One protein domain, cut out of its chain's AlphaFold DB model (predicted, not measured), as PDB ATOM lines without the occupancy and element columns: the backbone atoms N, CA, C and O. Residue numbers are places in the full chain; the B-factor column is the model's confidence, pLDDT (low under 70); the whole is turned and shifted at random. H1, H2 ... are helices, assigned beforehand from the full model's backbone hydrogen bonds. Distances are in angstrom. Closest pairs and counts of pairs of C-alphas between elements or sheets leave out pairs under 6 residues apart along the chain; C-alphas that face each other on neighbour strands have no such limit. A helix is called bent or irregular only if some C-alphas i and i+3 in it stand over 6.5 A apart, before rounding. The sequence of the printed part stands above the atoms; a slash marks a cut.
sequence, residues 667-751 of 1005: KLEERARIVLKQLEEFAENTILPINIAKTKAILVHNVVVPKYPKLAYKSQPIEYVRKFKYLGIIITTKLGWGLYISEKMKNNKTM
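What this domain is: This is residues 667 to 751 of the 1005 residues of the protein "Hypothetical protein" of Rotaria sordida (UniProt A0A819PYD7). A long helix, H1, and a shorter one, H2, touch and run the same way at a slant, and between them the chain swings out in a wide loop of 51 residues with two short strand pairings. The 85 printed residues are all helix by class, in the order H1, H2, though under half lie in named elements; there is no named strand. It is only just compact, close to loose, with a radius of gyration of the C-alphas of 13.9 A, and spans 45 by 27 by 23 A.

How they stand to each other: Start at H1, residues 667 to 686, where each O i to N i+4 pair is within hydrogen-bond range. Go on to H2, residues 738 to 751, with 6 of 10 such pairs; it is irregular, C-alphas 747 and 750 being 7.3 A apart. H1, with residues 675 to 682 alone, touches residues 738 to 741 of H2, at a steep tilt of 44 degrees; the closest C-alphas, of Phe 682 and Ile 741, are 7.3 A apart.

Where its parts are: Find C-alpha 667 at (170.286, 156.442, 136.183); H1 runs 28.5 A from there. H2 runs 18.6 A to C-alpha 751 at (174.346, 125.172, 136.417). Between them, residues 696 to 697 pair with 719 to 720, parallel, and 712 to 713 with 716 to 717, antiparallel.

The domain as a whole: The C-alphas farthest apart, of Val 703 and Met 751, are 45.4 A apart. The printed part has no cut, and the link from H1 to H2 is long. Mean pLDDT of the printed part is 70.7; residues 725 to 751 are among those under 70.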
ATOM      1  N   LYS A 667     170.508 157.762 136.784       69.56
ATOM      2  CA  LYS A 667     170.286 156.442 136.183       69.56
ATOM      3  C   LYS A 667     171.379 156.015 135.202       69.56
ATOM      4  O   LYS A 667     171.362 154.855 134.795       69.56
ATOM      5  N   LEU A 668     172.283 156.899 134.768       72.19
ATOM      6  CA  LEU A 668     173.331 156.514 133.812       72.19
ATOM      7  C   LEU A 668     174.488 155.775 134.499       72.19
ATOM      8  O   LEU A 668     174.889 154.716 134.024       72.19
ATOM      9  N   GLU A 669     174.966 156.296 135.630       78.38
ATOM     10  CA  GLU A 669     176.065 155.709 136.412       78.38
ATOM     11  C   GLU A 669     175.695 154.313 136.930       78.38
ATOM     12  O   GLU A 669     176.403 153.347 136.659       78.38
ATOM     13  N   GLU A 670     174.518 154.167 137.546       78.88
ATOM     14  CA  GLU A 670     174.051 152.870 138.054       78.88
ATOM     15  C   GLU A 670     173.829 151.835 136.937       78.88
ATOM     16  O   GLU A 670     174.174 150.665 137.093       78.88
ATOM     17  N   ARG A 671     173.316 152.243 135.764       73.19
ATOM     18  CA  ARG A 671     173.160 151.318 134.624       73.19
ATOM     19  C   ARG A 671     174.506 150.889 134.047       73.19
ATOM     20  O   ARG A 671     174.643 149.729 133.668       73.19
ATOM     21  N   ALA A 672     175.493 151.782 134.005       78.38
ATOM     22  CA  ALA A 672     176.847 151.426 133.600       78.38
ATOM     23  C   ALA A 672     177.510 150.484 134.622       78.38
ATOM     24  O   ALA A 672     178.105 149.490 134.218       78.38
ATOM     25  N   ARG A 673     177.319 150.714 135.930       81.56
ATOM     26  CA  ARG A 673     177.783 149.823 137.010       81.56
ATOM     27  C   ARG A 673     177.190 148.414 136.902       81.56
ATOM     28  O   ARG A 673     177.924 147.435 136.993       81.56
ATOM     29  N   ILE A 674     175.884 148.301 136.636       78.25
ATOM     30  CA  ILE A 674     175.211 147.011 136.390       78.25
ATOM     31  C   ILE A 674     175.812 146.298 135.170       78.25
ATOM     32  O   ILE A 674     176.073 145.098 135.231       78.25
ATOM     33  N   VAL A 675     176.057 147.017 134.071       75.62
ATOM     34  CA  VAL A 675     176.636 146.434 132.849       75.62
ATOM     35  C   VAL A 675     178.089 145.994 133.053       75.62
ATOM     36  O   VAL A 675     178.451 144.911 132.603       75.62
ATOM     37  N   LEU A 676     178.904 146.775 133.768       82.06
ATOM     38  CA  LEU A 676     180.280 146.398 134.110       82.06
ATOM     39  C   LEU A 676     180.320 145.140 134.994       82.06
ATOM     40  O   LEU A 676     181.160 144.281 134.755       82.06
ATOM     41  N   LYS A 677     179.368 144.971 135.924       82.69
ATOM     42  CA  LYS A 677     179.236 143.732 136.709       82.69
ATOM     43  C   LYS A 677     178.783 142.530 135.870       82.69
ATOM     44  O   LYS A 677     179.279 141.429 136.063       82.69
ATOM     45  N   GLN A 678     177.868 142.713 134.917       77.44
ATOM     46  CA  GLN A 678     177.486 141.627 133.997       77.44
ATOM     47  C   GLN A 678     178.659 141.190 133.109       77.44
ATOM     48  O   GLN A 678     178.797 140.011 132.792       77.44
ATOM     49  N   LEU A 679     179.508 142.141 132.719       77.75
ATOM     50  CA  LEU A 679     180.737 141.902 131.971       77.75
ATOM     51  C   LEU A 679     181.803 141.186 132.825       77.75
ATOM     52  O   LEU A 679     182.448 140.265 132.338       77.75
ATOM     53  N   GLU A 680     181.930 141.548 134.103       81.25
ATOM     54  CA  GLU A 680     182.756 140.852 135.102       81.25
ATOM     55  C   GLU A 680     182.315 139.388 135.276       81.25
ATOM     56  O   GLU A 680     183.111 138.470 135.073       81.25
ATOM     57  N   GLU A 681     181.020 139.160 135.516       76.94
ATOM     58  CA  GLU A 681     180.419 137.822 135.592       76.94
ATOM     59  C   GLU A 681     180.637 137.020 134.292       76.94
ATOM     60  O   GLU A 681     180.903 135.820 134.340       76.94
ATOM     61  N   PHE A 682     180.555 137.652 133.116       73.81
ATOM     62  CA  PHE A 682     180.810 136.992 131.831       73.81
ATOM     63  C   PHE A 682     182.285 136.603 131.646       73.81
ATOM     64  O   PHE A 682     182.566 135.482 131.219       73.81
ATOM     65  N   ALA A 683     183.220 137.497 131.978       77.12
ATOM     66  CA  ALA A 683     184.660 137.258 131.870       77.12
ATOM     67  C   ALA A 683     185.109 136.078 132.741       77.12
ATOM     68  O   ALA A 683     185.825 135.195 132.268       77.12
ATOM     69  N   GLU A 684     184.620 136.017 133.982       75.19
ATOM     70  CA  GLU A 684     184.920 134.934 134.926       75.19
ATOM     71  C   GLU A 684     184.327 133.591 134.474       75.19
ATOM     72  O   GLU A 684     185.013 132.571 134.511       75.19
ATOM     73  N   ASN A 685     183.089 133.577 133.964       66.12
ATOM     74  CA  ASN A 685     182.460 132.346 133.466       66.12
ATOM     75  C   ASN A 685     183.061 131.835 132.140       66.12
ATOM     76  O   ASN A 685     182.990 130.636 131.862       66.12
ATOM     77  N   THR A 686     183.631 132.710 131.306       64.81
ATOM     78  CA  THR A 686     184.226 132.322 130.009       64.81
ATOM     79  C   THR A 686     185.739 132.101 130.058       64.81
ATOM     80  O   THR A 686     186.262 131.406 129.190       64.81
ATOM     81  N   ILE A 687     186.425 132.612 131.086       65.25
ATOM     82  CA  ILE A 687     187.893 132.744 131.157       65.25
ATOM     83  C   ILE A 687     188.418 133.555 129.961       65.25
ATOM     84  O   ILE A 687     189.290 133.139 129.204       65.25
ATOM     85  N   LEU A 688     187.836 134.744 129.798       67.25
ATOM     86  CA  LEU A 688     188.304 135.787 128.889       67.25
ATOM     87  C   LEU A 688     188.700 137.007 129.740       67.25
ATOM     88  O   LEU A 688     187.822 137.791 130.113       67.25
ATOM     89  N   PRO A 689     189.985 137.151 130.124       74.12
ATOM     90  CA  PRO A 689     190.417 138.203 131.037       74.12
ATOM     91  C   PRO A 689     190.239 139.593 130.417       74.12
ATOM     92  O   PRO A 689     190.519 139.824 129.241       74.12
ATOM     93  N   ILE A 690     189.782 140.550 131.227       80.75
ATOM     94  CA  ILE A 690     189.565 141.931 130.785       80.75
ATOM     95  C   ILE A 690     190.778 142.773 131.149       80.75
ATOM     96  O   ILE A 690     191.023 143.060 132.320       80.75
ATOM     97  N   ASN A 691     191.513 143.215 130.130       82.69
ATOM     98  CA  ASN A 691     192.631 144.131 130.305       82.69
ATOM     99  C   ASN A 691     192.108 145.538 130.663       82.69
ATOM    100  O   ASN A 691     191.731 146.334 129.797       82.69
ATOM    101  N   ILE A 692     192.061 145.836 131.964       84.00
ATOM    102  CA  ILE A 692     191.499 147.086 132.498       84.00
ATOM    103  C   ILE A 692     192.312 148.302 132.025       84.00
ATOM    104  O   ILE A 692     191.729 149.311 131.641       84.00
ATOM    105  N   ALA A 693     193.642 148.194 131.941       80.62
ATOM    106  CA  ALA A 693     194.510 149.282 131.477       80.62
ATOM    107  C   ALA A 693     194.205 149.721 130.027       80.62
ATOM    108  O   ALA A 693     194.232 150.918 129.715       80.62
ATOM    109  N   LYS A 694     193.855 148.765 129.153       82.38
ATOM    110  CA  LYS A 694     193.395 148.999 127.771       82.38
ATOM    111  C   LYS A 694     191.900 149.372 127.688       82.38
ATOM    112  O   LYS A 694     191.453 149.837 126.641       82.38
ATOM    113  N   THR A 695     191.126 149.231 128.767       84.12
ATOM    114  CA  THR A 695     189.688 149.555 128.811       84.12
ATOM    115  C   THR A 695     189.468 151.060 128.993       84.12
ATOM    116  O   THR A 695     189.945 151.660 129.954       84.12
ATOM    117  N   LYS A 696     188.720 151.682 128.071       86.75
ATOM    118  CA  LYS A 696     188.417 153.126 128.050       86.75
ATOM    119  C   LYS A 696     186.926 153.362 127.795       86.75
ATOM    120  O   LYS A 696     186.278 152.557 127.127       86.75
ATOM    121  N   ALA A 697     186.387 154.476 128.280       85.88
ATOM    122  CA  ALA A 697     184.989 154.864 128.100       85.88
ATOM    123  C   ALA A 697     184.838 156.071 127.158       85.88
ATOM    124  O   ALA A 697     185.647 156.997 127.183       85.88
ATOM    125  N   ILE A 698     183.761 156.102 126.365       85.06
ATOM    126  CA  ILE A 698     183.326 157.285 125.605       85.06
ATOM    127  C   ILE A 698     181.880 157.616 125.981       85.06
ATOM    128  O   ILE A 698     181.038 156.728 126.108       85.06
ATOM    129  N   LEU A 699     181.595 158.906 126.157       82.69
ATOM    130  CA  LEU A 699     180.272 159.440 126.477       82.69
ATOM    131  C   LEU A 699     179.757 160.263 125.291       82.69
ATOM    132  O   LEU A 699     180.301 161.322 124.996       82.69
ATOM    133  N   VAL A 700     178.716 159.771 124.614       78.69
ATOM    134  CA  VAL A 700     178.102 160.430 123.447       78.69
ATOM    135  C   VAL A 700     176.743 161.016 123.836       78.69
ATOM    136  O   VAL A 700     175.938 160.351 124.488       78.69
ATOM    137  N   HIS A 701     176.483 162.260 123.438       76.50
ATOM    138  CA  HIS A 701     175.245 162.993 123.714       76.50
ATOM    139  C   HIS A 701     174.945 163.988 122.582       76.50
ATOM    140  O   HIS A 701     175.861 164.485 121.931       76.50
ATOM    141  N   ASN A 702     173.669 164.329 122.380       63.09
ATOM    142  CA  ASN A 702     173.249 165.093 121.197       63.09
ATOM    143  C   ASN A 702     173.025 166.599 121.439       63.09
ATOM    144  O   ASN A 702     172.870 167.328 120.467       63.09
ATOM    145  N   VAL A 703     172.940 167.067 122.697       64.44
ATOM    146  CA  VAL A 703     172.530 168.462 122.999       64.44
ATOM    147  C   VAL A 703     173.342 169.104 124.129       64.44
ATOM    148  O   VAL A 703     173.933 170.158 123.935       64.44
ATOM    149  N   VAL A 704     173.408 168.471 125.305       69.50
ATOM    150  CA  VAL A 704     174.154 168.973 126.476       69.50
ATOM    151  C   VAL A 704     175.037 167.852 127.006       69.50
ATOM    152  O   VAL A 704     174.572 166.714 127.080       69.50
ATOM    153  N   VAL A 705     176.282 168.168 127.377       69.00
ATOM    154  CA  VAL A 705     177.211 167.222 128.015       69.00
ATOM    155  C   VAL A 705     176.638 166.824 129.384       69.00
ATOM    156  O   VAL A 705     176.556 167.684 130.266       69.00
ATOM    157  N   PRO A 706     176.219 165.566 129.616       75.69
ATOM    158  CA  PRO A 706     175.865 165.136 130.959       75.69
ATOM    159  C   PRO A 706     177.145 164.988 131.789       75.69
ATOM    160  O   PRO A 706     178.208 164.673 131.253       75.69
ATOM    161  N   LYS A 707     177.052 165.192 133.108       82.00
ATOM    162  CA  LYS A 707     178.178 164.951 134.020       82.00
ATOM    163  C   LYS A 707     178.710 163.530 133.803       82.00
ATOM    164  O   LYS A 707     177.930 162.582 133.862       82.00
ATOM    165  N   TYR A 708     180.016 163.406 133.569       83.88
ATOM    166  CA  TYR A 708     180.682 162.119 133.382       83.88
ATOM    167  C   TYR A 708     180.407 161.191 134.580       83.88
ATOM    168  O   TYR A 708     180.735 161.574 135.709       83.88
ATOM    169  N   PRO A 709     179.801 160.008 134.356       85.56
ATOM    170  CA  PRO A 709     179.641 158.996 135.392       85.56
ATOM    171  C   PRO A 709     180.983 158.563 135.990       85.56
ATOM    172  O   PRO A 709     181.984 158.487 135.282       85.56
ATOM    173  N   LYS A 710     181.018 158.207 137.272       89.50
ATOM    174  CA  LYS A 710     182.166 157.512 137.866       89.50
ATOM    175  C   LYS A 710     182.107 156.028 137.509       89.50
ATOM    176  O   LYS A 710     181.312 155.282 138.071       89.50
ATOM    177  N   LEU A 711     182.956 155.598 136.578       89.25
ATOM    178  CA  LEU A 711     183.074 154.194 136.185       89.25
ATOM    179  C   LEU A 711     184.321 153.553 136.789       89.25
ATOM    180  O   LEU A 711     185.413 154.116 136.724       89.25
ATOM    181  N   ALA A 712     184.150 152.348 137.325       88.56
ATOM    182  CA  ALA A 712     185.231 151.493 137.788       88.56
ATOM    183  C   ALA A 712     184.885 150.021 137.530       88.56
ATOM    184  O   ALA A 712     183.711 149.645 137.545       88.56
ATOM    185  N   TYR A 713     185.907 149.198 137.319       89.06
ATOM    186  CA  TYR A 713     185.820 147.745 137.164       89.06
ATOM    187  C   TYR A 713     186.884 147.116 138.069       89.06
ATOM    188  O   TYR A 713     188.024 147.578 138.070       89.06
ATOM    189  N   LYS A 714     186.511 146.134 138.903       87.25
ATOM    190  CA  LYS A 714     187.362 145.603 139.995       87.25
ATOM    191  C   LYS A 714     188.072 146.708 140.799       87.25
ATOM    192  O   LYS A 714     189.276 146.675 141.028       87.25
ATOM    193  N   SER A 715     187.296 147.727 141.179       87.75
ATOM    194  CA  SER A 715     187.720 148.956 141.881       87.75
ATOM    195  C   SER A 715     188.729 149.862 141.155       87.75
ATOM    196  O   SER A 715     188.990 150.963 141.636       87.75
ATOM    197  N   GLN A 716     189.249 149.481 139.985       89.50
ATOM    198  CA  GLN A 716     190.104 150.338 139.162       89.50
ATOM    199  C   GLN A 716     189.246 151.300 138.313       89.50
ATOM    200  O   GLN A 716     188.278 150.852 137.690       89.50
ATOM    201  N   PRO A 717     189.553 152.611 138.269       92.94
ATOM    202  CA  PRO A 717     188.765 153.589 137.522       92.94
ATOM    203  C   PRO A 717     188.953 153.443 136.004       92.94
ATOM    204  O   PRO A 717     190.071 153.270 135.523       92.94
ATOM    205  N   ILE A 718     187.867 153.577 135.240       91.88
ATOM    206  CA  ILE A 718     187.907 153.555 133.770       91.88
ATOM    207  C   ILE A 718     188.083 154.984 133.246       91.88
ATOM    208  O   ILE A 718     187.274 155.870 133.520       91.88
ATOM    209  N   GLU A 719     189.137 155.203 132.461       92.50
ATOM    210  CA  GLU A 719     189.448 156.499 131.854       92.50
ATOM    211  C   GLU A 719     188.451 156.867 130.740       92.50
ATOM    212  O   GLU A 719     188.137 156.050 129.871       92.50
ATOM    213  N   TYR A 720     188.000 158.126 130.726       90.38
ATOM    214  CA  TYR A 720     187.199 158.680 129.637       90.38
ATOM    215  C   TYR A 720     188.066 159.297 128.542       90.38
ATOM    216  O   TYR A 720     188.786 160.264 128.778       90.38
ATOM    217  N   VAL A 721     187.913 158.799 127.315       88.38
ATOM    218  CA  VAL A 721     188.635 159.275 126.129       88.38
ATOM    219  C   VAL A 721     187.684 159.929 125.123       88.38
ATOM    220  O   VAL A 721     186.471 159.723 125.150       88.38
ATOM    221  N   ARG A 722     188.227 160.744 124.210       81.75
ATOM    222  CA  ARG A 722     187.453 161.374 123.116       81.75
ATOM    223  C   ARG A 722     187.462 160.563 121.813       81.75
ATOM    224  O   ARG A 722     186.629 160.799 120.946       81.75
ATOM    225  N   LYS A 723     188.405 159.627 121.673       78.44
ATOM    226  CA  LYS A 723     188.584 158.700 120.544       78.44
ATOM    227  C   LYS A 723     189.384 157.489 121.042       78.44
ATOM    228  O   LYS A 723     190.233 157.656 121.911       78.44
ATOM    229  N   PHE A 724     189.140 156.301 120.491       71.88
ATOM    230  CA  PHE A 724     189.960 155.097 120.700       71.88
ATOM    231  C   PHE A 724     190.196 154.384 119.354       71.88
ATOM    232  O   PHE A 724     189.529 154.718 118.375       71.88
ATOM    233  N   LYS A 725     191.180 153.473 119.278       57.69
ATOM    234  CA  LYS A 725     191.652 152.844 118.021       57.69
ATOM    235  C   LYS A 725     191.626 151.301 118.073       57.69
ATOM    236  O   LYS A 725     192.595 150.655 117.694       57.69
ATOM    237  N   TYR A 726     190.532 150.720 118.571       54.72
ATOM    238  CA  TYR A 726     190.321 149.266 118.666       54.72
ATOM    239  C   TYR A 726     188.861 148.902 118.357       54.72
ATOM    240  O   TYR A 726     187.986 149.765 118.434       54.72
ATOM    241  N   LEU A 727     188.579 147.624 118.065       49.00
ATOM    242  CA  LEU A 727     187.205 147.109 118.133       49.00
ATOM    243  C   LEU A 727     186.667 147.262 119.566       49.00
ATOM    244  O   LEU A 727     187.383 147.031 120.538       49.00
ATOM    245  N   GLY A 728     185.391 147.625 119.699       53.12
ATOM    246  CA  GLY A 728     184.733 147.789 120.994       53.12
ATOM    247  C   GLY A 728     183.214 147.671 120.892       53.12
ATOM    248  O   GLY A 728     182.619 147.974 119.859       53.12
ATOM    249  N   ILE A 729     182.581 147.220 121.975       51.00
ATOM    250  CA  ILE A 729     181.135 146.965 122.031       51.00
ATOM    251  C   ILE A 729     180.398 148.249 122.433       51.00
ATOM    252  O   ILE A 729     180.608 148.794 123.517       51.00
ATOM    253  N   ILE A 730     179.508 148.732 121.561       52.31
ATOM    254  CA  ILE A 730     178.773 149.987 121.770       52.31
ATOM    255  C   ILE A 730     177.569 149.751 122.694       52.31
ATOM    256  O   ILE A 730     176.516 149.274 122.267       52.31
ATOM    257  N   ILE A 731     177.703 150.146 123.961       50.59
ATOM    258  CA  ILE A 731     176.598 150.153 124.928       50.59
ATOM    259  C   ILE A 731     175.678 151.346 124.624       50.59
ATOM    260  O   ILE A 731     176.103 152.499 124.667       50.59
ATOM    261  N   THR A 732     174.396 151.089 124.353       52.69
ATOM    262  CA  THR A 732     173.375 152.132 124.142       52.69
ATOM    263  C   THR A 732     172.141 151.901 125.013       52.69
ATOM    264  O   THR A 732     171.984 150.867 125.660       52.69
ATOM    265  N   THR A 733     171.197 152.844 124.999       44.09
ATOM    266  CA  THR A 733     169.910 152.706 125.705       44.09
ATOM    267  C   THR A 733     169.015 151.579 125.173       44.09
ATOM    268  O   THR A 733     168.041 151.240 125.849       44.09
ATOM    269  N   LYS A 734     169.334 151.001 124.002       46.75
ATOM    270  CA  LYS A 734     168.631 149.865 123.373       46.75
ATOM    271  C   LYS A 734     169.499 148.605 123.233       46.75
ATOM    272  O   LYS A 734     168.961 147.506 123.252       46.75
ATOM    273  N   LEU A 735     170.820 148.759 123.120       48.34
ATOM    274  CA  LEU A 735     171.807 147.676 123.067       48.34
ATOM    275  C   LEU A 735     172.603 147.663 124.374       48.34
ATOM    276  O   LEU A 735     173.625 148.333 124.504       48.34
ATOM    277  N   GLY A 736     172.105 146.915 125.354       56.34
ATOM    278  CA  GLY A 736     172.887 146.515 126.522       56.34
ATOM    279  C   GLY A 736     173.402 145.088 126.350       56.34
ATOM    280  O   GLY A 736     172.772 144.284 125.659       56.34
ATOM    281  N   TRP A 737     174.489 144.750 127.050       56.62
ATOM    282  CA  TRP A 737     175.035 143.385 127.105       56.62
ATOM    283  C   TRP A 737     173.982 142.324 127.459       56.62
ATOM    284  O   TRP A 737     174.107 141.183 127.033       56.62
ATOM    285  N   GLY A 738     172.920 142.707 128.178       53.47
ATOM    286  CA  GLY A 738     171.833 141.831 128.606       53.47
ATOM    287  C   GLY A 738     171.254 140.904 127.533       53.47
ATOM    288  O   GLY A 738     170.939 139.777 127.885       53.47
ATOM    289  N   LEU A 739     171.155 141.291 126.251       55.06
ATOM    290  CA  LEU A 739     170.708 140.350 125.206       55.06
ATOM    291  C   LEU A 739     171.764 139.265 124.944       55.06
ATOM    292  O   LEU A 739     171.509 138.103 125.250       55.06
ATOM    293  N   TYR A 740     172.956 139.661 124.488       55.69
ATOM    294  CA  TYR A 740     174.080 138.770 124.162       55.69
ATOM    295  C   TYR A 740     174.496 137.875 125.345       55.69
ATOM    296  O   TYR A 740     174.655 136.663 125.199       55.69
ATOM    297  N   ILE A 741     174.580 138.456 126.548       55.50
ATOM    298  CA  ILE A 741     174.818 137.712 127.787       55.50
ATOM    299  C   ILE A 741     173.636 136.802 128.100       55.50
ATOM    300  O   ILE A 741     173.883 135.653 128.426       55.50
ATOM    301  N   SER A 742     172.371 137.232 127.994       54.53
ATOM    302  CA  SER A 742     171.246 136.324 128.283       54.53
ATOM    303  C   SER A 742     171.161 135.149 127.314       54.53
ATOM    304  O   SER A 742     170.699 134.091 127.714       54.53
ATOM    305  N   GLU A 743     171.612 135.310 126.073       56.34
ATOM    306  CA  GLU A 743     171.605 134.261 125.056       56.34
ATOM    307  C   GLU A 743     172.689 133.215 125.347       56.34
ATOM    308  O   GLU A 743     172.371 132.039 125.519       56.34
ATOM    309  N   LYS A 744     173.941 133.640 125.581       53.81
ATOM    310  CA  LYS A 744     175.016 132.743 126.049       53.81
ATOM    311  C   LYS A 744     174.740 132.148 127.442       53.81
ATOM    312  O   LYS A 744     174.969 130.964 127.656       53.81
ATOM    313  N   MET A 745     174.211 132.933 128.385       48.56
ATOM    314  CA  MET A 745     173.905 132.485 129.753       48.56
ATOM    315  C   MET A 745     172.644 131.622 129.845       48.56
ATOM    316  O   MET A 745     172.528 130.876 130.811       48.56
ATOM    317  N   LYS A 746     171.695 131.682 128.900       53.12
ATOM    318  CA  LYS A 746     170.543 130.756 128.877       53.12
ATOM    319  C   LYS A 746     171.016 129.311 128.758       53.12
ATOM    320  O   LYS A 746     170.524 128.469 129.501       53.12
ATOM    321  N   ASN A 747     172.028 129.069 127.927       51.62
ATOM    322  CA  ASN A 747     172.631 127.748 127.746       51.62
ATOM    323  C   ASN A 747     173.407 127.278 128.994       51.62
ATOM    324  O   ASN A 747     173.517 126.079 129.225       51.62
ATOM    325  N   ASN A 748     173.889 128.208 129.831       45.62
ATOM    326  CA  ASN A 748     174.644 127.898 131.052       45.62
ATOM    327  C   ASN A 748     173.786 127.909 132.336       45.62
ATOM    328  O   ASN A 748     174.233 127.436 133.382       45.62
ATOM    329  N   LYS A 749     172.565 128.466 132.314       43.41
ATOM    330  CA  LYS A 749     171.803 128.764 133.544       43.41
ATOM    331  C   LYS A 749     171.294 127.540 134.303       43.41
ATOM    332  O   LYS A 749     170.969 127.671 135.482       43.41
ATOM    333  N   THR A 750     171.306 126.366 133.683       46.34
ATOM    334  CA  THR A 750     171.080 125.060 134.326       46.34
ATOM    335  C   THR A 750     172.112 124.729 135.410       46.34
ATOM    336  O   THR A 750     171.814 123.918 136.279       46.34
ATOM    337  N   MET A 751     173.288 125.371 135.410       46.09
ATOM    338  CA  MET A 751     174.346 125.172 136.417       46.09
ATOM    339  C   MET A 751     174.234 126.097 137.647       46.09
ATOM    340  O   MET A 751     175.025 125.975 138.578       46.09
TER     341      MET A 751